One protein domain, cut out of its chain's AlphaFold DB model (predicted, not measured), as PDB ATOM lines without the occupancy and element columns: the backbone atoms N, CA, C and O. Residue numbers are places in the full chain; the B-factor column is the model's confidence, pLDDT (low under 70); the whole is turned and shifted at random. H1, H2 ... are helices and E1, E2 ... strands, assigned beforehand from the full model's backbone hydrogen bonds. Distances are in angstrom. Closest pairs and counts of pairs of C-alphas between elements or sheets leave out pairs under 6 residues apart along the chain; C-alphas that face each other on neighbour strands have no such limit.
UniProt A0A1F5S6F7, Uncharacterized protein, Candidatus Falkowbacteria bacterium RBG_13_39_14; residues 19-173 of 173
ATOM      1  N   PRO A  19    -278.255-269.908-187.868       88.88
ATOM      2  CA  PRO A  19    -278.597-269.167-189.085       88.88
ATOM      3  C   PRO A  19    -280.111-269.091-189.331       88.88
ATOM      4  O   PRO A  19    -280.599-268.068-189.800       88.88
ATOM      5  N   VAL A  20    -280.855-270.144-188.976       90.69
ATOM      6  CA  VAL A  20    -282.314-270.212-189.161       90.69
ATOM      7  C   VAL A  20    -283.023-269.254-188.204       90.69
ATOM      8  O   VAL A  20    -283.941-268.544-188.600       90.69
ATOM      9  N   ILE A  21    -282.560-269.182-186.955       91.31
ATOM     10  CA  ILE A  21    -283.053-268.237-185.950       91.31
ATOM     11  C   ILE A  21    -282.754-266.803-186.378       91.31
ATOM     12  O   ILE A  21    -283.642-265.961-186.321       91.31
ATOM     13  N   GLN A  22    -281.539-266.515-186.852       90.50
ATOM     14  CA  GLN A  22    -281.183-265.172-187.320       90.50
ATOM     15  C   GLN A  22    -282.034-264.737-188.519       90.50
ATOM     16  O   GLN A  22    -282.483-263.592-188.568       90.50
ATOM     17  N   GLU A  23    -282.302-265.644-189.459       91.75
ATOM     18  CA  GLU A  23    -283.198-265.386-190.586       91.75
ATOM     19  C   GLU A  23    -284.650-265.169-190.130       91.75
ATOM     20  O   GLU A  23    -285.300-264.225-190.582       91.75
ATOM     21  N   ALA A  24    -285.150-265.993-189.206       90.25
ATOM     22  CA  ALA A  24    -286.492-265.844-188.647       90.25
ATOM     23  C   ALA A  24    -286.647-264.515-187.895       90.25
ATOM     24  O   ALA A  24    -287.603-263.787-188.133       90.25
ATOM     25  N   MET A  25    -285.666-264.149-187.069       91.00
ATOM     26  CA  MET A  25    -285.612-262.867-186.368       91.00
ATOM     27  C   MET A  25    -285.546-261.680-187.332       91.00
ATOM     28  O   MET A  25    -286.162-260.650-187.070       91.00
ATOM     29  N   ALA A  26    -284.802-261.785-188.437       90.69
ATOM     30  CA  ALA A  26    -284.708-260.719-189.435       90.69
ATOM     31  C   ALA A  26    -286.049-260.491-190.147       90.69
ATOM     32  O   ALA A  26    -286.457-259.344-190.330       90.69
ATOM     33  N   ASN A  27    -286.747-261.580-190.473       90.50
ATOM     34  CA  ASN A  27    -288.029-261.579-191.175       90.50
ATOM     35  C   ASN A  27    -289.249-261.631-190.235       90.50
ATOM     36  O   ASN A  27    -290.351-261.934-190.689       90.50
ATOM     37  N   ALA A  28    -289.052-261.378-188.937       91.56
ATOM     38  CA  ALA A  28    -290.118-261.379-187.946       91.56
ATOM     39  C   ALA A  28    -291.171-260.310-188.307       91.56
ATOM     40  O   ALA A  28    -290.792-259.137-188.450       91.56
ATOM     41  N   PRO A  29    -292.450-260.693-188.482       90.75
ATOM     42  CA  PRO A  29    -293.531-259.757-188.763       90.75
ATOM     43  C   PRO A  29    -293.815-258.870-187.552       90.75
ATOM     44  O   PRO A  29    -293.505-259.216-186.414       90.75
ATOM     45  N   THR A  30    -294.434-257.726-187.796       90.06
ATOM     46  CA  THR A  30    -295.005-256.892-186.736       90.06
ATOM     47  C   THR A  30    -296.233-257.546-186.116       90.06
ATOM     48  O   THR A  30    -296.945-258.309-186.768       90.06
ATOM     49  N   ILE A  31    -296.527-257.202-184.865       83.75
ATOM     50  CA  ILE A  31    -297.711-257.686-184.154       83.75
ATOM     51  C   ILE A  31    -299.016-257.388-184.909       83.75
ATOM     52  O   ILE A  31    -299.956-258.174-184.862       83.75
ATOM     53  N   GLU A  32    -299.072-256.276-185.643       85.69
ATOM     54  CA  GLU A  32    -300.232-255.891-186.450       85.69
ATOM     55  C   GLU A  32    -300.421-256.856-187.632       85.69
ATOM     56  O   GLU A  32    -301.521-257.362-187.848       85.69
ATOM     57  N   GLU A  33    -299.338-257.197-188.338       87.50
ATOM     58  CA  GLU A  33    -299.357-258.198-189.415       87.50
ATOM     59  C   GLU A  33    -299.698-259.599-188.888       87.50
ATOM     60  O   GLU A  33    -300.430-260.346-189.543       87.50
ATOM     61  N   VAL A  34    -299.197-259.957-187.698       84.94
ATOM     62  CA  VAL A  34    -299.549-261.219-187.025       84.94
ATOM     63  C   VAL A  34    -301.047-261.254-186.734       84.94
ATOM     64  O   VAL A  34    -301.715-262.209-187.121       84.94
ATOM     65  N   GLN A  35    -301.606-260.193-186.149       83.19
ATOM     66  CA  GLN A  35    -303.035-260.114-185.830       83.19
ATOM     67  C   GLN A  35    -303.924-260.195-187.075       83.19
ATOM     68  O   GLN A  35    -304.973-260.840-187.050       83.19
ATOM     69  N   GLU A  36    -303.541-259.563-188.186       87.31
ATOM     70  CA  GLU A  36    -304.280-259.683-189.448       87.31
ATOM     71  C   GLU A  36    -304.312-261.133-189.953       87.31
ATOM     72  O   GLU A  36    -305.381-261.647-190.300       87.31
ATOM     73  N   LYS A  37    -303.162-261.818-189.924       85.31
ATOM     74  CA  LYS A  37    -303.026-263.229-190.318       85.31
ATOM     75  C   LYS A  37    -303.802-264.163-189.394       85.31
ATOM     76  O   LYS A  37    -304.478-265.074-189.872       85.31
ATOM     77  N   GLU A  38    -303.754-263.929-188.088       82.88
ATOM     78  CA  GLU A  38    -304.518-264.693-187.101       82.88
ATOM     79  C   GLU A  38    -306.023-264.524-187.298       82.88
ATOM     80  O   GLU A  38    -306.769-265.497-187.231       82.88
ATOM     81  N   ASN A  39    -306.491-263.313-187.602       85.31
ATOM     82  CA  ASN A  39    -307.898-263.074-187.915       85.31
ATOM     83  C   ASN A  39    -308.342-263.825-189.181       85.31
ATOM     84  O   ASN A  39    -309.446-264.379-189.223       85.31
ATOM     85  N   GLU A  40    -307.489-263.873-190.205       88.69
ATOM     86  CA  GLU A  40    -307.737-264.653-191.417       88.69
ATOM     87  C   GLU A  40    -307.814-266.158-191.113       88.69
ATOM     88  O   GLU A  40    -308.791-266.820-191.489       88.69
ATOM     89  N   LEU A  41    -306.837-266.676-190.362       86.25
ATOM     90  CA  LEU A  41    -306.779-268.073-189.939       86.25
ATOM     91  C   LEU A  41    -307.995-268.450-189.090       86.25
ATOM     92  O   LEU A  41    -308.653-269.454-189.359       86.25
ATOM     93  N   ASN A  42    -308.361-267.607-188.126       85.38
ATOM     94  CA  ASN A  42    -309.533-267.796-187.278       85.38
ATOM     95  C   ASN A  42    -310.820-267.866-188.105       85.38
ATOM     96  O   ASN A  42    -311.679-268.708-187.845       85.38
ATOM     97  N   ASN A  43    -310.960-267.047-189.149       88.56
ATOM     98  CA  ASN A  43    -312.115-267.122-190.043       88.56
ATOM     99  C   ASN A  43    -312.165-268.457-190.810       88.56
ATOM    100  O   ASN A  43    -313.222-269.086-190.900       88.56
ATOM    101  N   ILE A  44    -311.030-268.922-191.338       90.50
ATOM    102  CA  ILE A  44    -310.929-270.220-192.026       90.50
ATOM    103  C   ILE A  44    -311.243-271.374-191.067       90.50
ATOM    104  O   ILE A  44    -312.030-272.260-191.409       90.50
ATOM    105  N   LEU A  45    -310.699-271.327-189.852       89.19
ATOM    106  CA  LEU A  45    -310.928-272.304-188.792       89.19
ATOM    107  C   LEU A  45    -312.404-272.367-188.384       89.19
ATOM    108  O   LEU A  45    -312.978-273.450-188.283       89.19
ATOM    109  N   GLN A  46    -313.058-271.216-188.225       88.00
ATOM    110  CA  GLN A  46    -314.485-271.143-187.905       88.00
ATOM    111  C   GLN A  46    -315.356-271.730-189.020       88.00
ATOM    112  O   GLN A  46    -316.296-272.478-188.741       88.00
ATOM    113  N   LYS A  47    -315.039-271.441-190.286       91.94
ATOM    114  CA  LYS A  47    -315.725-272.045-191.441       91.94
ATOM    115  C   LYS A  47    -315.529-273.555-191.491       91.94
ATOM    116  O   LYS A  47    -316.495-274.287-191.718       91.94
ATOM    117  N   PHE A  48    -314.311-274.025-191.212       92.75
ATOM    118  CA  PHE A  48    -314.048-275.448-191.062       92.75
ATOM    119  C   PHE A  48    -314.931-276.030-189.964       92.75
ATOM    120  O   PHE A  48    -315.759-276.867-190.287       92.75
ATOM    121  N   ILE A  49    -314.885-275.533-188.724       88.75
ATOM    122  CA  ILE A  49    -315.685-276.043-187.593       88.75
ATOM    123  C   ILE A  49    -317.188-276.088-187.905       88.75
ATOM    124  O   ILE A  49    -317.846-277.082-187.586       88.75
ATOM    125  N   LYS A  50    -317.728-275.070-188.588       89.50
ATOM    126  CA  LYS A  50    -319.155-274.967-188.951       89.50
ATOM    127  C   LYS A  50    -319.622-275.925-190.047       89.50
ATOM    128  O   LYS A  50    -320.826-276.100-190.204       89.50
ATOM    129  N   GLY A  51    -318.709-276.551-190.788       90.25
ATOM    130  CA  GLY A  51    -319.086-277.454-191.889       90.25
ATOM    131  C   GLY A  51    -319.014-276.823-193.264       90.25
ATOM    132  O   GLY A  51    -319.392-277.465-194.235       90.25
ATOM    133  N   GLU A  52    -318.538-275.583-193.352       93.19
ATOM    134  CA  GLU A  52    -318.472-274.840-194.610       93.19
ATOM    135  C   GLU A  52    -317.249-275.237-195.447       93.19
ATOM    136  O   GLU A  52    -317.301-275.135-196.669       93.19
ATOM    137  N   TYR A  53    -316.179-275.717-194.800       93.12
ATOM    138  CA  TYR A  53    -315.014-276.328-195.448       93.12
ATOM    139  C   TYR A  53    -314.839-277.776-195.008       93.12
ATOM    140  O   TYR A  53    -315.036-278.088-193.833       93.12
ATOM    141  N   SER A  54    -314.428-278.633-195.939       94.19
ATOM    142  CA  SER A  54    -313.832-279.941-195.649       94.19
ATOM    143  C   SER A  54    -312.433-279.793-195.041       94.19
ATOM    144  O   SER A  54    -311.818-278.727-195.110       94.19
ATOM    145  N   LEU A  55    -311.889-280.876-194.476       92.75
ATOM    146  CA  LEU A  55    -310.530-280.887-193.921       92.75
ATOM    147  C   LEU A  55    -309.492-280.552-194.991       92.75
ATOM    148  O   LEU A  55    -308.545-279.819-194.733       92.75
ATOM    149  N   ARG A  56    -309.690-281.052-196.210       93.94
ATOM    150  CA  ARG A  56    -308.802-280.753-197.329       93.94
ATOM    151  C   ARG A  56    -308.818-279.267-197.685       93.94
ATOM    152  O   ARG A  56    -307.752-278.673-197.786       93.94
ATOM    153  N   GLU A  57    -309.997-278.668-197.839       93.44
ATOM    154  CA  GLU A  57    -310.124-277.235-198.150       93.44
ATOM    155  C   GLU A  57    -309.569-276.358-197.026       93.44
ATOM    156  O   GLU A  57    -308.936-275.341-197.298       93.44
ATOM    157  N   PHE A  58    -309.772-276.763-195.770       92.31
ATOM    158  CA  PHE A  58    -309.157-276.119-194.613       92.31
ATOM    159  C   PHE A  58    -307.627-276.149-194.711       92.31
ATOM    160  O   PHE A  58    -307.009-275.093-194.656       92.31
ATOM    161  N   LEU A  59    -307.021-277.321-194.937       91.31
ATOM    162  CA  LEU A  59    -305.564-277.472-195.033       91.31
ATOM    163  C   LEU A  59    -304.962-276.781-196.263       91.31
ATOM    164  O   LEU A  59    -303.818-276.339-196.217       91.31
ATOM    165  N   GLU A  60    -305.687-276.720-197.381       91.56
ATOM    166  CA  GLU A  60    -305.255-275.967-198.564       91.56
ATOM    167  C   GLU A  60    -305.215-274.464-198.262       91.56
ATOM    168  O   GLU A  60    -304.222-273.817-198.578       91.56
ATOM    169  N   LYS A  61    -306.236-273.929-197.580       88.94
ATOM    170  CA  LYS A  61    -306.304-272.511-197.190       88.94
ATOM    171  C   LYS A  61    -305.328-272.135-196.081       88.94
ATOM    172  O   LYS A  61    -304.723-271.074-196.143       88.94
ATOM    173  N   ASP A  62    -305.154-273.006-195.095       85.75
ATOM    174  CA  ASP A  62    -304.197-272.832-194.000       85.75
ATOM    175  C   ASP A  62    -302.761-272.686-194.531       85.75
ATOM    176  O   ASP A  62    -302.040-271.767-194.159       85.75
ATOM    177  N   LYS A  63    -302.380-273.502-195.524       82.69
ATOM    178  CA  LYS A  63    -301.063-273.415-196.184       82.69
ATOM    179  C   LYS A  63    -300.816-272.108-196.937       82.69
ATOM    180  O   LYS A  63    -299.659-271.761-197.165       82.69
ATOM    181  N   GLU A  64    -301.865-271.415-197.374       81.50
ATOM    182  CA  GLU A  64    -301.739-270.112-198.040       81.50
ATOM    183  C   GLU A  64    -301.416-268.995-197.029       81.50
ATOM    184  O   GLU A  64    -300.824-267.973-197.396       81.50
ATOM    185  N   ILE A  65    -301.710-269.209-195.740       79.81
ATOM    186  CA  ILE A  65    -301.350-268.296-194.656       79.81
ATOM    187  C   ILE A  65    -299.898-268.545-194.254       79.81
ATOM    188  O   ILE A  65    -299.571-269.276-193.325       79.81
ATOM    189  N   ILE A  66    -298.986-267.880-194.959       69.56
ATOM    190  CA  ILE A  66    -297.583-267.844-194.544       69.56
ATOM    191  C   ILE A  66    -297.459-266.920-193.331       69.56
ATOM    192  O   ILE A  66    -297.738-265.719-193.444       69.56
ATOM    193  N   ILE A  67    -297.021-267.482-192.203       70.69
ATOM    194  CA  ILE A  67    -296.588-266.747-191.012       70.69
ATOM    195  C   ILE A  67    -295.058-266.795-190.986       70.69
ATOM    196  O   ILE A  67    -294.454-267.854-190.798       70.69
ATOM    197  N   HIS A  68    -294.429-265.650-191.255       77.75
ATOM    198  CA  HIS A  68    -292.975-265.500-191.206       77.75
ATOM    199  C   HIS A  68    -292.473-265.468-189.754       77.75
ATOM    200  O   HIS A  68    -293.258-265.304-188.824       77.75
ATOM    201  N   GLY A  69    -291.166-265.658-189.554       85.19
ATOM    202  CA  GLY A  69    -290.566-265.632-188.218       85.19
ATOM    203  C   GLY A  69    -290.706-266.931-187.421       85.19
ATOM    204  O   GLY A  69    -290.522-266.916-186.214       85.19
ATOM    205  N   ARG A  70    -291.008-268.071-188.054       89.69
ATOM    206  CA  ARG A  70    -291.148-269.366-187.363       89.69
ATOM    207  C   ARG A  70    -289.948-270.278-187.593       89.69
ATOM    208  O   ARG A  70    -289.478-270.418-188.721       89.69
ATOM    209  N   VAL A  71    -289.501-270.950-186.535       91.88
ATOM    210  CA  VAL A  71    -288.445-271.971-186.566       91.88
ATOM    211  C   VAL A  71    -288.994-273.273-185.997       91.88
ATOM    212  O   VAL A  71    -289.395-273.312-184.838       91.88
ATOM    213  N   GLU A  72    -289.009-274.340-186.798       92.56
ATOM    214  CA  GLU A  72    -289.378-275.680-186.322       92.56
ATOM    215  C   GLU A  72    -288.258-276.245-185.438       92.56
ATOM    216  O   GLU A  72    -287.088-276.266-185.827       92.56
ATOM    217  N   ILE A  73    -288.629-276.698-184.243       93.19
ATOM    218  CA  ILE A  73    -287.734-277.254-183.234       93.19
ATOM    219  C   ILE A  73    -288.006-278.751-183.096       93.19
ATOM    220  O   ILE A  73    -289.153-279.185-183.016       93.19
ATOM    221  N   LEU A  74    -286.938-279.548-183.050       89.31
ATOM    222  CA  LEU A  74    -287.040-281.007-183.054       89.31
ATOM    223  C   LEU A  74    -287.710-281.577-181.794       89.31
ATOM    224  O   LEU A  74    -288.534-282.485-181.885       89.31
ATOM    225  N   ASP A  75    -287.328-281.073-180.621       92.38
ATOM    226  CA  ASP A  75    -287.794-281.578-179.333       92.38
ATOM    227  C   ASP A  75    -287.709-280.511-178.223       92.38
ATOM    228  O   ASP A  75    -287.161-279.418-178.396       92.38
ATOM    229  N   PHE A  76    -288.259-280.838-177.052       92.56
ATOM    230  CA  PHE A  76    -288.307-279.933-175.904       92.56
ATOM    231  C   PHE A  76    -286.937-279.612-175.293       92.56
ATOM    232  O   PHE A  76    -286.775-278.536-174.717       92.56
ATOM    233  N   ASP A  77    -285.952-280.503-175.405       92.62
ATOM    234  CA  ASP A  77    -284.609-280.251-174.883       92.62
ATOM    235  C   ASP A  77    -283.868-279.257-175.787       92.62
ATOM    236  O   ASP A  77    -283.188-278.348-175.295       92.62
ATOM    237  N   VAL A  78    -284.042-279.373-177.107       92.38
ATOM    238  CA  VAL A  78    -283.572-278.393-178.092       92.38
ATOM    239  C   VAL A  78    -284.291-277.059-177.899       92.38
ATOM    240  O   VAL A  78    -283.622-276.023-177.893       92.38
ATOM    241  N   LEU A  79    -285.607-277.061-177.658       92.44
ATOM    242  CA  LEU A  79    -286.379-275.849-177.356       92.44
ATOM    243  C   LEU A  79    -285.802-275.130-176.135       92.44
ATOM    244  O   LEU A  79    -285.412-273.968-176.228       92.44
ATOM    245  N   LYS A  80    -285.654-275.839-175.011       92.88
ATOM    246  CA  LYS A  80    -285.108-275.289-173.765       92.88
ATOM    247  C   LYS A  80    -283.711-274.700-173.956       92.88
ATOM    248  O   LYS A  80    -283.443-273.580-173.522       92.88
ATOM    249  N   LYS A  81    -282.811-275.433-174.621       92.50
ATOM    250  CA  LYS A  81    -281.449-274.954-174.919       92.50
ATOM    251  C   LYS A  81    -281.474-273.705-175.800       92.50
ATOM    252  O   LYS A  81    -280.659-272.807-175.597       92.50
ATOM    253  N   THR A  82    -282.382-273.653-176.768       91.06
ATOM    254  CA  THR A  82    -282.522-272.525-177.695       91.06
ATOM    255  C   THR A  82    -283.056-271.287-176.981       91.06
ATOM    256  O   THR A  82    -282.437-270.231-177.082       91.06
ATOM    257  N   ILE A  83    -284.111-271.423-176.172       90.62
ATOM    258  CA  ILE A  83    -284.647-270.321-175.361       90.62
ATOM    259  C   ILE A  83    -283.562-269.777-174.430       90.62
ATOM    260  O   ILE A  83    -283.302-268.579-174.443       90.62
ATOM    261  N   PHE A  84    -282.844-270.645-173.708       91.56
ATOM    262  CA  PHE A  84    -281.739-270.215-172.846       91.56
ATOM    263  C   PHE A  84    -280.648-269.460-173.618       91.56
ATOM    264  O   PHE A  84    -280.091-268.479-173.126       91.56
ATOM    265  N   LYS A  85    -280.319-269.887-174.844       90.56
ATOM    266  CA  LYS A  85    -279.343-269.170-175.676       90.56
ATOM    267  C   LYS A  85    -279.810-267.758-176.022       90.56
ATOM    268  O   LYS A  85    -278.948-266.880-176.081       90.56
ATOM    269  N   ILE A  86    -281.107-267.548-176.223       88.38
ATOM    270  CA  ILE A  86    -281.698-266.252-176.571       88.38
ATOM    271  C   ILE A  86    -281.821-265.364-175.327       88.38
ATOM    272  O   ILE A  86    -281.298-264.253-175.319       88.38
ATOM    273  N   THR A  87    -282.439-265.863-174.254       88.12
ATOM    274  CA  THR A  87    -282.759-265.074-173.049       88.12
ATOM    275  C   THR A  87    -281.598-264.940-172.074       88.12
ATOM    276  O   THR A  87    -281.564-264.000-171.285       88.12
ATOM    277  N   LYS A  88    -280.659-265.894-172.095       91.44
ATOM    278  CA  LYS A  88    -279.652-266.114-171.040       91.44
ATOM    279  C   LYS A  88    -280.258-266.388-169.658       91.44
ATOM    280  O   LYS A  88    -279.555-266.278-168.657       91.44
ATOM    281  N   ASP A  89    -281.523-266.800-169.615       91.25
ATOM    282  CA  ASP A  89    -282.284-267.071-168.397       91.25
ATOM    283  C   ASP A  89    -282.721-268.543-168.360       91.25
ATOM    284  O   ASP A  89    -283.417-269.038-169.252       91.25
ATOM    285  N   GLN A  90    -282.255-269.264-167.338       91.50
ATOM    286  CA  GLN A  90    -282.495-270.697-167.179       91.50
ATOM    287  C   GLN A  90    -283.896-271.011-166.641       91.50
ATOM    288  O   GLN A  90    -284.423-272.092-166.939       91.50
ATOM    289  N   ASP A  91    -284.477-270.103-165.862       90.06
ATOM    290  CA  ASP A  91    -285.781-270.290-165.237       90.06
ATOM    291  C   ASP A  91    -286.862-270.100-166.299       90.06
ATOM    292  O   ASP A  91    -287.623-271.035-166.550       90.06
ATOM    293  N   ILE A  92    -286.789-269.001-167.062       87.62
ATOM    294  CA  ILE A  92    -287.673-268.746-168.215       87.62
ATOM    295  C   ILE A  92    -287.600-269.898-169.227       87.62
ATOM    296  O   ILE A  92    -288.621-270.410-169.686       87.62
ATOM    297  N   ALA A  93    -286.389-270.357-169.560       90.25
ATOM    298  CA  ALA A  93    -286.215-271.462-170.500       90.25
ATOM    299  C   ALA A  93    -286.834-272.778-170.004       90.25
ATOM    300  O   ALA A  93    -287.282-273.595-170.810       90.25
ATOM    301  N   SER A  94    -286.827-273.012-168.689       89.38
ATOM    302  CA  SER A  94    -287.421-274.213-168.099       89.38
ATOM    303  C   SER A  94    -288.940-274.119-168.049       89.38
ATOM    304  O   SER A  94    -289.597-275.102-168.377       89.38
ATOM    305  N   GLU A  95    -289.472-272.961-167.669       89.00
ATOM    306  CA  GLU A  95    -290.906-272.702-167.555       89.00
ATOM    307  C   GLU A  95    -291.604-272.806-168.912       89.00
ATOM    308  O   GLU A  95    -292.498-273.634-169.070       89.00
ATOM    309  N   LEU A  96    -291.123-272.079-169.926       86.19
ATOM    310  CA  LEU A  96    -291.715-272.109-171.269       86.19
ATOM    311  C   LEU A  96    -291.653-273.507-171.896       86.19
ATOM    312  O   LEU A  96    -292.626-273.991-172.462       86.19
ATOM    313  N   SER A  97    -290.519-274.201-171.760       90.12
ATOM    314  CA  SER A  97    -290.383-275.569-172.274       90.12
ATOM    315  C   SER A  97    -291.301-276.564-171.555       90.12
ATOM    316  O   SER A  97    -291.776-277.518-172.175       90.12
ATOM    317  N   PHE A  98    -291.543-276.366-170.256       88.75
ATOM    318  CA  PHE A  98    -292.462-277.194-169.483       88.75
ATOM    319  C   PHE A  98    -293.916-276.947-169.896       88.75
ATOM    320  O   PHE A  98    -294.614-277.919-170.176       88.75
ATOM    321  N   HIS A  99    -294.328-275.683-170.009       86.69
ATOM    322  CA  HIS A  99    -295.676-275.288-170.437       86.69
ATOM    323  C   HIS A  99    -296.047-275.911-171.787       86.69
ATOM    324  O   HIS A  99    -297.021-276.655-171.902       86.69
ATOM    325  N   GLU A 100    -295.182-275.760-172.795       87.50
ATOM    326  CA  GLU A 100    -295.425-276.360-174.113       87.50
ATOM    327  C   GLU A 100    -295.442-277.900-174.074       87.50
ATOM    328  O   GLU A 100    -296.122-278.559-174.866       87.50
ATOM    329  N   ARG A 101    -294.716-278.519-173.136       90.50
ATOM    330  CA  ARG A 101    -294.776-279.973-172.953       90.50
ATOM    331  C   ARG A 101    -296.142-280.413-172.432       90.50
ATOM    332  O   ARG A 101    -296.610-281.483-172.822       90.50
ATOM    333  N   GLU A 102    -296.792-279.619-171.586       88.56
ATOM    334  CA  GLU A 102    -298.169-279.882-171.155       88.56
ATOM    335  C   GLU A 102    -299.138-279.805-172.339       88.56
ATOM    336  O   GLU A 102    -299.919-280.737-172.542       88.56
ATOM    337  N   HIS A 103    -298.995-278.795-173.200       86.31
ATOM    338  CA  HIS A 103    -299.800-278.657-174.420       86.31
ATOM    339  C   HIS A 103    -299.623-279.855-175.368       86.31
ATOM    340  O   HIS A 103    -300.597-280.441-175.853       86.31
ATOM    341  N   ALA A 104    -298.382-280.297-175.588       89.25
ATOM    342  CA  ALA A 104    -298.112-281.484-176.394       89.25
ATOM    343  C   ALA A 104    -298.687-282.769-175.781       89.25
ATOM    344  O   ALA A 104    -299.159-283.641-176.514       89.25
ATOM    345  N   ASN A 105    -298.698-282.899-174.453       87.50
ATOM    346  CA  ASN A 105    -299.319-284.046-173.794       87.50
ATOM    347  C   ASN A 105    -300.833-284.097-174.038       87.50
ATOM    348  O   ASN A 105    -301.366-285.189-174.247       87.50
ATOM    349  N   GLU A 106    -301.524-282.957-174.054       86.00
ATOM    350  CA  GLU A 106    -302.951-282.903-174.400       86.00
ATOM    351  C   GLU A 106    -303.205-283.321-175.855       86.00
ATOM    352  O   GLU A 106    -304.099-284.131-176.128       86.00
ATOM    353  N   LEU A 107    -302.351-282.888-176.786       86.06
ATOM    354  CA  LEU A 107    -302.396-283.333-178.183       86.06
ATOM    355  C   LEU A 107    -302.189-284.847-178.326       86.06
ATOM    356  O   LEU A 107    -302.956-285.517-179.025       86.06
ATOM    357  N   ILE A 108    -301.204-285.407-177.617       88.12
ATOM    358  CA  ILE A 108    -300.945-286.851-177.595       88.12
ATOM    359  C   ILE A 108    -302.158-287.606-177.038       88.12
ATOM    360  O   ILE A 108    -302.572-288.608-177.625       88.12
ATOM    361  N   LYS A 109    -302.767-287.132-175.940       85.06
ATOM    362  CA  LYS A 109    -303.981-287.737-175.357       85.06
ATOM    363  C   LYS A 109    -305.150-287.733-176.342       85.06
ATOM    364  O   LYS A 109    -305.890-288.713-176.418       85.06
ATOM    365  N   ALA A 110    -305.288-286.672-177.133       83.00
ATOM    366  CA  ALA A 110    -306.278-286.577-178.202       83.00
ATOM    367  C   ALA A 110    -305.923-287.433-179.445       83.00
ATOM    368  O   ALA A 110    -306.747-287.628-180.349       83.00
ATOM    369  N   GLY A 111    -304.727-288.027-179.477       85.50
ATOM    370  CA  GLY A 111    -304.240-288.892-180.549       85.50
ATOM    371  C   GLY A 111    -303.745-288.119-181.769       85.50
ATOM    372  O   GLY A 111    -303.880-288.617-182.887       85.50
ATOM    373  N   PHE A 112    -303.226-286.909-181.559       87.06
ATOM    374  CA  PHE A 112    -302.576-286.093-182.576       87.06
ATOM    375  C   PHE A 112    -301.057-286.178-182.443       87.06
ATOM    376  O   PHE A 112    -300.504-286.321-181.352       87.06
ATOM    377  N   ARG A 113    -300.383-286.074-183.586       90.19
ATOM    378  CA  ARG A 113    -298.970-285.696-183.626       90.19
ATOM    379  C   ARG A 113    -298.862-284.174-183.560       90.19
ATOM    380  O   ARG A 113    -299.863-283.490-183.766       90.19
ATOM    381  N   PHE A 114    -297.679-283.651-183.278       91.19
ATOM    382  CA  PHE A 114    -297.473-282.219-183.105       91.19
ATOM    383  C   PHE A 114    -296.107-281.781-183.623       91.19
ATOM    384  O   PHE A 114    -295.185-282.589-183.741       91.19
ATOM    385  N   LYS A 115    -295.997-280.483-183.882       92.12
ATOM    386  CA  LYS A 115    -294.743-279.782-184.134       92.12
ATOM    387  C   LYS A 115    -294.501-278.748-183.051       92.12
ATOM    388  O   LYS A 115    -295.449-278.222-182.471       92.12
ATOM    389  N   ILE A 116    -293.225-278.478-182.800       92.62
ATOM    390  CA  ILE A 116    -292.771-277.440-181.883       92.62
ATOM    391  C   ILE A 116    -292.217-276.306-182.727       92.62
ATOM    392  O   ILE A 116    -291.362-276.536-183.583       92.62
ATOM    393  N   TYR A 117    -292.669-275.091-182.468       91.94
ATOM    394  CA  TYR A 117    -292.151-273.900-183.110       91.94
ATOM    395  C   TYR A 117    -291.638-272.910-182.077       91.94
ATOM    396  O   TYR A 117    -292.191-272.770-180.988       91.94
ATOM    397  N   LEU A 118    -290.574-272.210-182.452       91.69
ATOM    398  CA  LEU A 118    -290.203-270.941-181.856       91.69
ATOM    399  C   LEU A 118    -290.598-269.846-182.844       91.69
ATOM    400  O   LEU A 118    -290.155-269.859-183.996       91.69
ATOM    401  N   VAL A 119    -291.467-268.947-182.412       90.75
ATOM    402  CA  VAL A 119    -292.053-267.894-183.237       90.75
ATOM    403  C   VAL A 119    -291.468-266.561-182.799       90.75
ATOM    404  O   VAL A 119    -291.390-266.293-181.605       90.75
ATOM    405  N   PHE A 120    -291.044-265.756-183.766       91.69
ATOM    406  CA  PHE A 120    -290.479-264.427-183.587       91.69
ATOM    407  C   PHE A 120    -291.374-263.399-184.253       91.69
ATOM    408  O   PHE A 120    -291.783-263.565-185.403       91.69
ATOM    409  N   ASP A 121    -291.593-262.306-183.552       90.69
ATOM    410  CA  ASP A 121    -292.448-261.214-183.975       90.69
ATOM    411  C   ASP A 121    -291.922-259.892-183.401       90.69
ATOM    412  O   ASP A 121    -290.974-259.869-182.608       90.69
ATOM    413  N   ARG A 122    -292.470-258.772-183.871       89.75
ATOM    414  CA  ARG A 122    -292.052-257.434-183.453       89.75
ATOM    415  C   ARG A 122    -293.170-256.695-182.757       89.75
ATOM    416  O   ARG A 122    -294.278-256.597-183.284       89.75
ATOM    417  N   ASP A 123    -292.838-256.083-181.633       87.50
ATOM    418  CA  ASP A 123    -293.751-255.190-180.938       87.50
ATOM    419  C   ASP A 123    -293.946-253.859-181.705       87.50
ATOM    420  O   ASP A 123    -293.365-253.607-182.766       87.50
ATOM    421  N   LYS A 124    -294.749-252.952-181.137       84.44
ATOM    422  CA  LYS A 124    -295.007-251.613-181.708       84.44
ATOM    423  C   LYS A 124    -293.765-250.716-181.766       84.44
ATOM    424  O   LYS A 124    -293.755-249.738-182.511       84.44
ATOM    425  N   ASN A 125    -292.734-251.032-180.987       86.69
ATOM    426  CA  ASN A 125    -291.447-250.343-180.981       86.69
ATOM    427  C   ASN A 125    -290.430-251.006-181.924       86.69
ATOM    428  O   ASN A 125    -289.281-250.562-181.990       86.69
ATOM    429  N   ASN A 126    -290.852-252.023-182.685       83.94
ATOM    430  CA  ASN A 126    -290.027-252.821-183.585       83.94
ATOM    431  C   ASN A 126    -288.960-253.676-182.860       83.94
ATOM    432  O   ASN A 126    -287.998-254.141-183.486       83.94
ATOM    433  N   GLU A 127    -289.124-253.894-181.554       88.81
ATOM    434  CA  GLU A 127    -288.309-254.791-180.736       88.81
ATOM    435  C   GLU A 127    -288.730-256.247-180.964       88.81
ATOM    436  O   GLU A 127    -289.908-256.535-181.158       88.81
ATOM    437  N   ILE A 128    -287.762-257.172-180.986       89.25
ATOM    438  CA  ILE A 128    -288.040-258.596-181.229       89.25
ATOM    439  C   ILE A 128    -288.540-259.258-179.951       89.25
ATOM    440  O   ILE A 128    -287.803-259.331-178.966       89.25
ATOM    441  N   GLY A 129    -289.748-259.806-180.029       89.31
ATOM    442  CA  GLY A 129    -290.283-260.797-179.110       89.31
ATOM    443  C   GLY A 129    -290.098-262.215-179.646       89.31
ATOM    444  O   GLY A 129    -289.732-262.437-180.806       89.31
ATOM    445  N   PHE A 130    -290.318-263.196-178.774       89.69
ATOM    446  CA  PHE A 130    -290.498-264.574-179.204       89.69
ATOM    447  C   PHE A 130    -291.422-265.324-178.249       89.69
ATOM    448  O   PHE A 130    -291.497-265.010-177.060       89.69
ATOM    449  N   HIS A 131    -292.056-266.374-178.755       87.38
ATOM    450  CA  HIS A 131    -292.813-267.329-177.957       87.38
ATOM    451  C   HIS A 131    -292.653-268.741-178.524       87.38
ATOM    452  O   HIS A 131    -292.287-268.934-179.685       87.38
ATOM    453  N   ALA A 132    -292.872-269.743-177.679       88.94
ATOM    454  CA  ALA A 132    -292.943-271.125-178.123       88.94
ATOM    455  C   ALA A 132    -294.395-271.460-178.478       88.94
ATOM    456  O   ALA A 132    -295.320-270.899-177.899       88.94
ATOM    457  N   GLN A 133    -294.586-272.340-179.453       88.06
ATOM    458  CA  GLN A 133    -295.911-272.734-179.907       88.06
ATOM    459  C   GLN A 133    -295.920-274.219-180.257       88.06
ATOM    460  O   GLN A 133    -295.044-274.706-180.980       88.06
ATOM    461  N   ILE A 134    -296.937-274.934-179.786       89.50
ATOM    462  CA  ILE A 134    -297.226-276.305-180.205       89.50
ATOM    463  C   ILE A 134    -298.409-276.307-181.167       89.50
ATOM    464  O   ILE A 134    -299.485-275.804-180.852       89.50
ATOM    465  N   GLU A 135    -298.230-276.935-182.327       87.44
ATOM    466  CA  GLU A 135    -299.289-277.073-183.329       87.44
ATOM    467  C   GLU A 135    -299.562-278.553-183.647       87.44
ATOM    468  O   GLU A 135    -298.611-279.329-183.802       87.44
ATOM    469  N   PRO A 136    -300.836-278.981-183.773       89.62
ATOM    470  CA  PRO A 136    -301.166-280.324-184.237       89.62
ATOM    471  C   PRO A 136    -300.699-280.550-185.681       89.62
ATOM    472  O   PRO A 136    -300.977-279.755-186.575       89.62
ATOM    473  N   GLU A 137    -300.079-281.698-185.946       89.56
ATOM    474  CA  GLU A 137    -299.851-282.166-187.315       89.56
ATOM    475  C   GLU A 137    -301.169-282.708-187.885       89.56
ATOM    476  O   GLU A 137    -301.586-283.830-187.577       89.56
ATOM    477  N   LEU A 138    -301.823-281.910-188.729       89.56
ATOM    478  CA  LEU A 138    -303.049-282.296-189.420       89.56
ATOM    479  C   LEU A 138    -302.752-282.856-190.819       89.56
ATOM    480  O   LEU A 138    -301.896-282.361-191.551       89.56
ATOM    481  N   SER A 139    -303.485-283.898-191.211       87.25
ATOM    482  CA  SER A 139    -303.386-284.536-192.527       87.25
ATOM    483  C   SER A 139    -304.771-284.719-193.134       87.25
ATOM    484  O   SER A 139    -305.722-285.038-192.425       87.25
ATOM    485  N   GLU A 140    -304.874-284.595-194.458       87.31
ATOM    486  CA  GLU A 140    -306.118-284.794-195.216       87.31
ATOM    487  C   GLU A 140    -306.757-286.180-195.020       87.31
ATOM    488  O   GLU A 140    -307.953-286.337-195.235       87.31
ATOM    489  N   ASN A 141    -305.976-287.174-194.583       86.75
ATOM    490  CA  ASN A 141    -306.446-288.542-194.351       86.75
ATOM    491  C   ASN A 141    -306.980-288.776-192.927       86.75
ATOM    492  O   ASN A 141    -307.314-289.908-192.574       86.75
ATOM    493  N   MET A 142    -307.008-287.746-192.080       90.94
ATOM    494  CA  MET A 142    -307.544-287.854-190.724       90.94
ATOM    495  C   MET A 142    -309.074-287.852-190.726       90.94
ATOM    496  O   MET A 142    -309.717-287.350-191.645       90.94
ATOM    497  N   ASP A 143    -309.665-288.391-189.658       91.00
ATOM    498  CA  ASP A 143    -311.106-288.297-189.430       91.00
ATOM    499  C   ASP A 143    -311.498-286.830-189.210       91.00
ATOM    500  O   ASP A 143    -311.247-286.249-188.153       91.00
ATOM    501  N   GLU A 144    -312.123-286.236-190.223       92.94
ATOM    502  CA  GLU A 144    -312.551-284.842-190.211       92.94
ATOM    503  C   GLU A 144    -313.470-284.519-189.024       92.94
ATOM    504  O   GLU A 144    -313.339-283.453-188.420       92.94
ATOM    505  N   HIS A 145    -314.373-285.429-188.649       89.25
ATOM    506  CA  HIS A 145    -315.248-285.211-187.502       89.25
ATOM    507  C   HIS A 145    -314.430-285.135-186.212       89.25
ATOM    508  O   HIS A 145    -314.632-284.221-185.412       89.25
ATOM    509  N   LYS A 146    -313.453-286.034-186.044       88.25
ATOM    510  CA  LYS A 146    -312.527-286.002-184.906       88.25
ATOM    511  C   LYS A 146    -311.713-284.703-184.867       88.25
ATOM    512  O   LYS A 146    -311.596-284.104-183.800       88.25
ATOM    513  N   VAL A 147    -311.189-284.246-186.009       89.44
ATOM    514  CA  VAL A 147    -310.422-282.988-186.101       89.44
ATOM    515  C   VAL A 147    -311.294-281.788-185.724       89.44
ATOM    516  O   VAL A 147    -310.882-280.971-184.906       89.44
ATOM    517  N   ARG A 148    -312.530-281.708-186.235       89.44
ATOM    518  CA  ARG A 148    -313.487-280.645-185.877       89.44
ATOM    519  C   ARG A 148    -313.785-280.613-184.382       89.44
ATOM    520  O   ARG A 148    -313.784-279.538-183.795       89.44
ATOM    521  N   GLN A 149    -314.061-281.772-183.775       84.75
ATOM    522  CA  GLN A 149    -314.352-281.851-182.340       84.75
ATOM    523  C   GLN A 149    -313.154-281.388-181.509       84.75
ATOM    524  O   GLN A 149    -313.330-280.600-180.587       84.75
ATOM    525  N   TYR A 150    -311.944-281.824-181.869       84.44
ATOM    526  CA  TYR A 150    -310.726-281.396-181.188       84.44
ATOM    527  C   TYR A 150    -310.518-279.880-181.281       84.44
ATOM    528  O   TYR A 150    -310.383-279.221-180.255       84.44
ATOM    529  N   LEU A 151    -310.550-279.317-182.493       83.25
ATOM    530  CA  LEU A 151    -310.314-277.886-182.699       83.25
ATOM    531  C   LEU A 151    -311.389-277.024-182.032       83.25
ATOM    532  O   LEU A 151    -311.076-275.965-181.501       83.25
ATOM    533  N   LYS A 152    -312.642-277.489-182.000       79.25
ATOM    534  CA  LYS A 152    -313.714-276.803-181.276       79.25
ATOM    535  C   LYS A 152    -313.420-276.715-179.774       79.25
ATOM    536  O   LYS A 152    -313.529-275.635-179.210       79.25
ATOM    537  N   VAL A 153    -313.012-277.824-179.154       69.38
ATOM    538  CA  VAL A 153    -312.648-277.851-177.727       69.38
ATOM    539  C   VAL A 153    -311.411-276.995-177.460       69.38
ATOM    540  O   VAL A 153    -311.399-276.244-176.494       69.38
ATOM    541  N   ALA A 154    -310.392-277.061-178.320       65.94
ATOM    542  CA  ALA A 154    -309.173-276.270-178.161       65.94
ATOM    543  C   ALA A 154    -309.458-274.756-178.152       65.94
ATOM    544  O   ALA A 154    -308.914-274.046-177.316       65.94
ATOM    545  N   ILE A 155    -310.353-274.267-179.020       61.72
ATOM    546  CA  ILE A 155    -310.764-272.851-179.035       61.72
ATOM    547  C   ILE A 155    -311.558-272.485-177.776       61.72
ATOM    548  O   ILE A 155    -311.303-271.447-177.178       61.72
ATOM    549  N   GLU A 156    -312.498-273.336-177.354       52.22
ATOM    550  CA  GLU A 156    -313.311-273.094-176.152       52.22
ATOM    551  C   GLU A 156    -312.455-273.055-174.867       52.22
ATOM    552  O   GLU A 156    -312.788-272.326-173.938       52.22
ATOM    553  N   VAL A 157    -311.329-273.781-174.819       51.22
ATOM    554  CA  VAL A 157    -310.356-273.725-173.709       51.22
ATOM    555  C   VAL A 157    -309.525-272.434-173.734       51.22
ATOM    556  O   VAL A 157    -309.225-271.889-172.678       51.22
ATOM    557  N   VAL A 158    -309.199-271.898-174.915       49.94
ATOM    558  CA  VAL A 158    -308.483-270.612-175.051       49.94
ATOM    559  C   VAL A 158    -309.340-269.423-174.590       49.94
ATOM    560  O   VAL A 158    -308.799-268.420-174.132       49.94
ATOM    561  N   GLU A 159    -310.671-269.530-174.650       44.03
ATOM    562  CA  GLU A 159    -311.579-268.521-174.084       44.03
ATOM    563  C   GLU A 159    -311.621-268.528-172.536       44.03
ATOM    564  O   GLU A 159    -312.094-267.554-171.946       44.03
ATOM    565  N   ASP A 160    -311.065-269.556-171.872       38.56
ATOM    566  CA  ASP A 160    -310.886-269.636-170.409       38.56
ATOM    567  C   ASP A 160    -309.410-269.939-170.035       38.56
ATOM    568  O   ASP A 160    -309.082-271.025-169.543       38.56
ATOM    569  N   PRO A 161    -308.482-268.998-170.308       43.72
ATOM    570  CA  PRO A 161    -307.043-269.244-170.241       43.72
ATOM    571  C   PRO A 161    -306.546-269.468-168.806       43.72
ATOM    572  O   PRO A 161    -306.984-268.794-167.857       43.72
ATOM    573  N   SER A 162    -305.559-270.357-168.653       48.34
ATOM    574  CA  SER A 162    -304.825-270.536-167.395       48.34
ATOM    575  C   SER A 162    -304.032-269.270-167.025       48.34
ATOM    576  O   SER A 162    -303.862-268.360-167.837       48.34
ATOM    577  N   ASP A 163    -303.547-269.161-165.784       43.75
ATOM    578  CA  ASP A 163    -302.796-267.972-165.343       43.75
ATOM    579  C   ASP A 163    -301.476-267.767-166.119       43.75
ATOM    580  O   ASP A 163    -301.034-266.629-166.268       43.75
ATOM    581  N   THR A 164    -300.885-268.826-166.681       44.34
ATOM    582  CA  THR A 164    -299.686-268.757-167.538       44.34
ATOM    583  C   THR A 164    -300.022-268.251-168.944       44.34
ATOM    584  O   THR A 164    -299.313-267.405-169.488       44.34
ATOM    585  N   ASP A 165    -301.158-268.685-169.499       43.06
ATOM    586  CA  ASP A 165    -301.679-268.177-170.777       43.06
ATOM    587  C   ASP A 165    -302.030-266.685-170.661       43.06
ATOM    588  O   ASP A 165    -301.779-265.893-171.570       43.06
ATOM    589  N   LYS A 166    -302.544-266.271-169.491       48.47
ATOM    590  CA  LYS A 166    -302.758-264.858-169.155       48.47
ATOM    591  C   LYS A 166    -301.452-264.075-169.045       48.47
ATOM    592  O   LYS A 166    -301.424-262.935-169.484       48.47
ATOM    593  N   GLN A 167    -300.380-264.653-168.501       41.38
ATOM    594  CA  GLN A 167    -299.074-263.985-168.434       41.38
ATOM    595  C   GLN A 167    -298.434-263.806-169.811       41.38
ATOM    596  O   GLN A 167    -297.856-262.750-170.055       41.38
ATOM    597  N   GLN A 168    -298.584-264.774-170.723       44.03
ATOM    598  CA  GLN A 168    -298.231-264.555-172.124       44.03
ATOM    599  C   GLN A 168    -299.079-263.413-172.695       44.03
ATOM    600  O   GLN A 168    -298.500-262.421-173.111       44.03
ATOM    601  N   LEU A 169    -300.418-263.476-172.612       39.78
ATOM    602  CA  LEU A 169    -301.356-262.423-173.061       39.78
ATOM    603  C   LEU A 169    -301.093-261.026-172.470       39.78
ATOM    604  O   LEU A 169    -301.311-260.025-173.149       39.78
ATOM    605  N   ASP A 170    -300.647-260.937-171.221       38.16
ATOM    606  CA  ASP A 170    -300.328-259.673-170.556       38.16
ATOM    607  C   ASP A 170    -298.913-259.176-170.886       38.16
ATOM    608  O   ASP A 170    -298.686-257.972-170.829       38.16
ATOM    609  N   PHE A 171    -297.992-260.043-171.325       38.88
ATOM    610  CA  PHE A 171    -296.755-259.611-171.990       38.88
ATOM    611  C   PHE A 171    -297.052-258.852-173.302       38.88
ATOM    612  O   PHE A 171    -296.234-258.054-173.755       38.88
ATOM    613  N   TRP A 172    -298.240-259.059-173.885       40.06
ATOM    614  CA  TRP A 172    -298.726-258.401-175.104       40.06
ATOM    615  C   TRP A 172    -299.538-257.107-174.876       40.06
ATOM    616  O   TRP A 172    -300.035-256.529-175.850       40.06
ATOM    617  N   LYS A 173    -299.709-256.636-173.632       32.91
ATOM    618  CA  LYS A 173    -300.378-255.354-173.322       32.91
ATOM    619  C   LYS A 173    -299.394-254.267-172.918       32.91
ATOM    620  O   LYS A 173    -299.603-253.127-173.397       32.91
TER     621      LYS A 173
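This is residues 19 to 173 of the 173 residues of an uncharacterized protein of Candidatus Falkowbacteria bacterium RBG_13_39_14 (UniProt A0A1F5S6F7). A long ribbon of two strands, E2 and E3, with the short E1 beside E2, makes a twisted sheet; the helical hairpin H4 and H5 covers one face of it, and the short H1 packs over E1 and E2. A second helical hairpin, H2 and H3, reaches away from the sheet, which H2 meets with its residues 31 to 34, while H6 packs on the far end of H2 and H7, of low confidence, touches no helix. You have 155 printed residues here, with seven named helices and three named strands in the order H1 H2 H3 E1 H4 H5 E2 E3 H6 H7. The sheet's order is E1 E2 E3, antiparallel, and the class is mixed, helices and strands. The whole is compact, with a radius of gyration of the C-alphas of 16.0 A and spans of 45 by 31 by 31 A.

Begin at the inner strand E2, residues 113 to 122, which forms a hairpin with the edge strand E3, residues 128 to 137; they are antiparallel at 160 degrees, with N 117 and O 133 2.8 A apart, within hydrogen-bond range. The other edge strand is E1, residues 70 to 73, antiparallel to E2 at 141 degrees; look for N 71 and O 118, within hydrogen-bond range at 2.8 A. The sheet is strongly twisted, but only just, with C-alphas up to 4.2 A off its best plane. H5, residues 90 to 109, lies over E3 at a height over the sheet of 9.5 A and runs along the strands, 16 degrees from E3 on the local plane; their closest C-alphas are those of Glu 100 and Ile 134, 6.4 A apart. On the same face, H4, residues 76 to 87, lies over E2 at a height over the sheet of 9.5 A. H4 and H5 form a helical hairpin and touch, closest at the C-alphas of Lys 80 and Ala 93, 5.2 A apart, with a shallow tilt of 33 degrees, only just short of steep, opposite ways. H1, residues 19 to 26, is on the sheet at a height of 8.1 A, over E1 and only just over E2, where 3 of its C-alphas fall. With H1, H4 and H5 on one face, the sheet makes two layers, one of strands and one of helices. H2, residues 31 to 50, only grazes the sheet, and the C-alphas of Ile 31 and Arg 122 are 5.7 A apart. Its residues 41 to 48 touch H3, residues 55 to 64, in a helical hairpin with a shallow tilt of 12 degrees, opposite ways; the closest C-alphas are those of Phe 48 and Phe 58, 6.1 A apart. Residues 148 to 152 of H6, residues 144 to 158, touch H2 at a steep tilt of 47 degrees, closest at the C-alphas of Ile 49 and Arg 148, 5.4 A apart. H7, residues 163 to 171, is apart from H5, but only just, at 8.2 A. Every O i to N i+4 pair is within hydrogen-bond range in H1, H2, H4, H5, H6 and H7, and 5 of 6 are in H3.

Find C-alpha 113 at (-298.970, -285.696, -183.626); from there E2 runs 29.1 A to C-alpha 122, and E3, residues 128 to 137, returns over 27.1 A. H5 covers 28.6 A from C-alpha 90 at (-282.495, -270.697, -167.179), and H2 covers 28.0 A over residues 31 to 50. H6 measures 21.2 A, H4 16.1 A and H3 14.5 A. H7 ends at C-alpha 171, at (-296.755, -259.611, -171.990).

The two C-alphas farthest apart are those of Glu 52 and Lys 88, 46.2 A. The printed part has no cut, and no link is long. The mean pLDDT of the printed part is 82.9; look for low confidence, under 70, at residue 66 and residues 153 to 173.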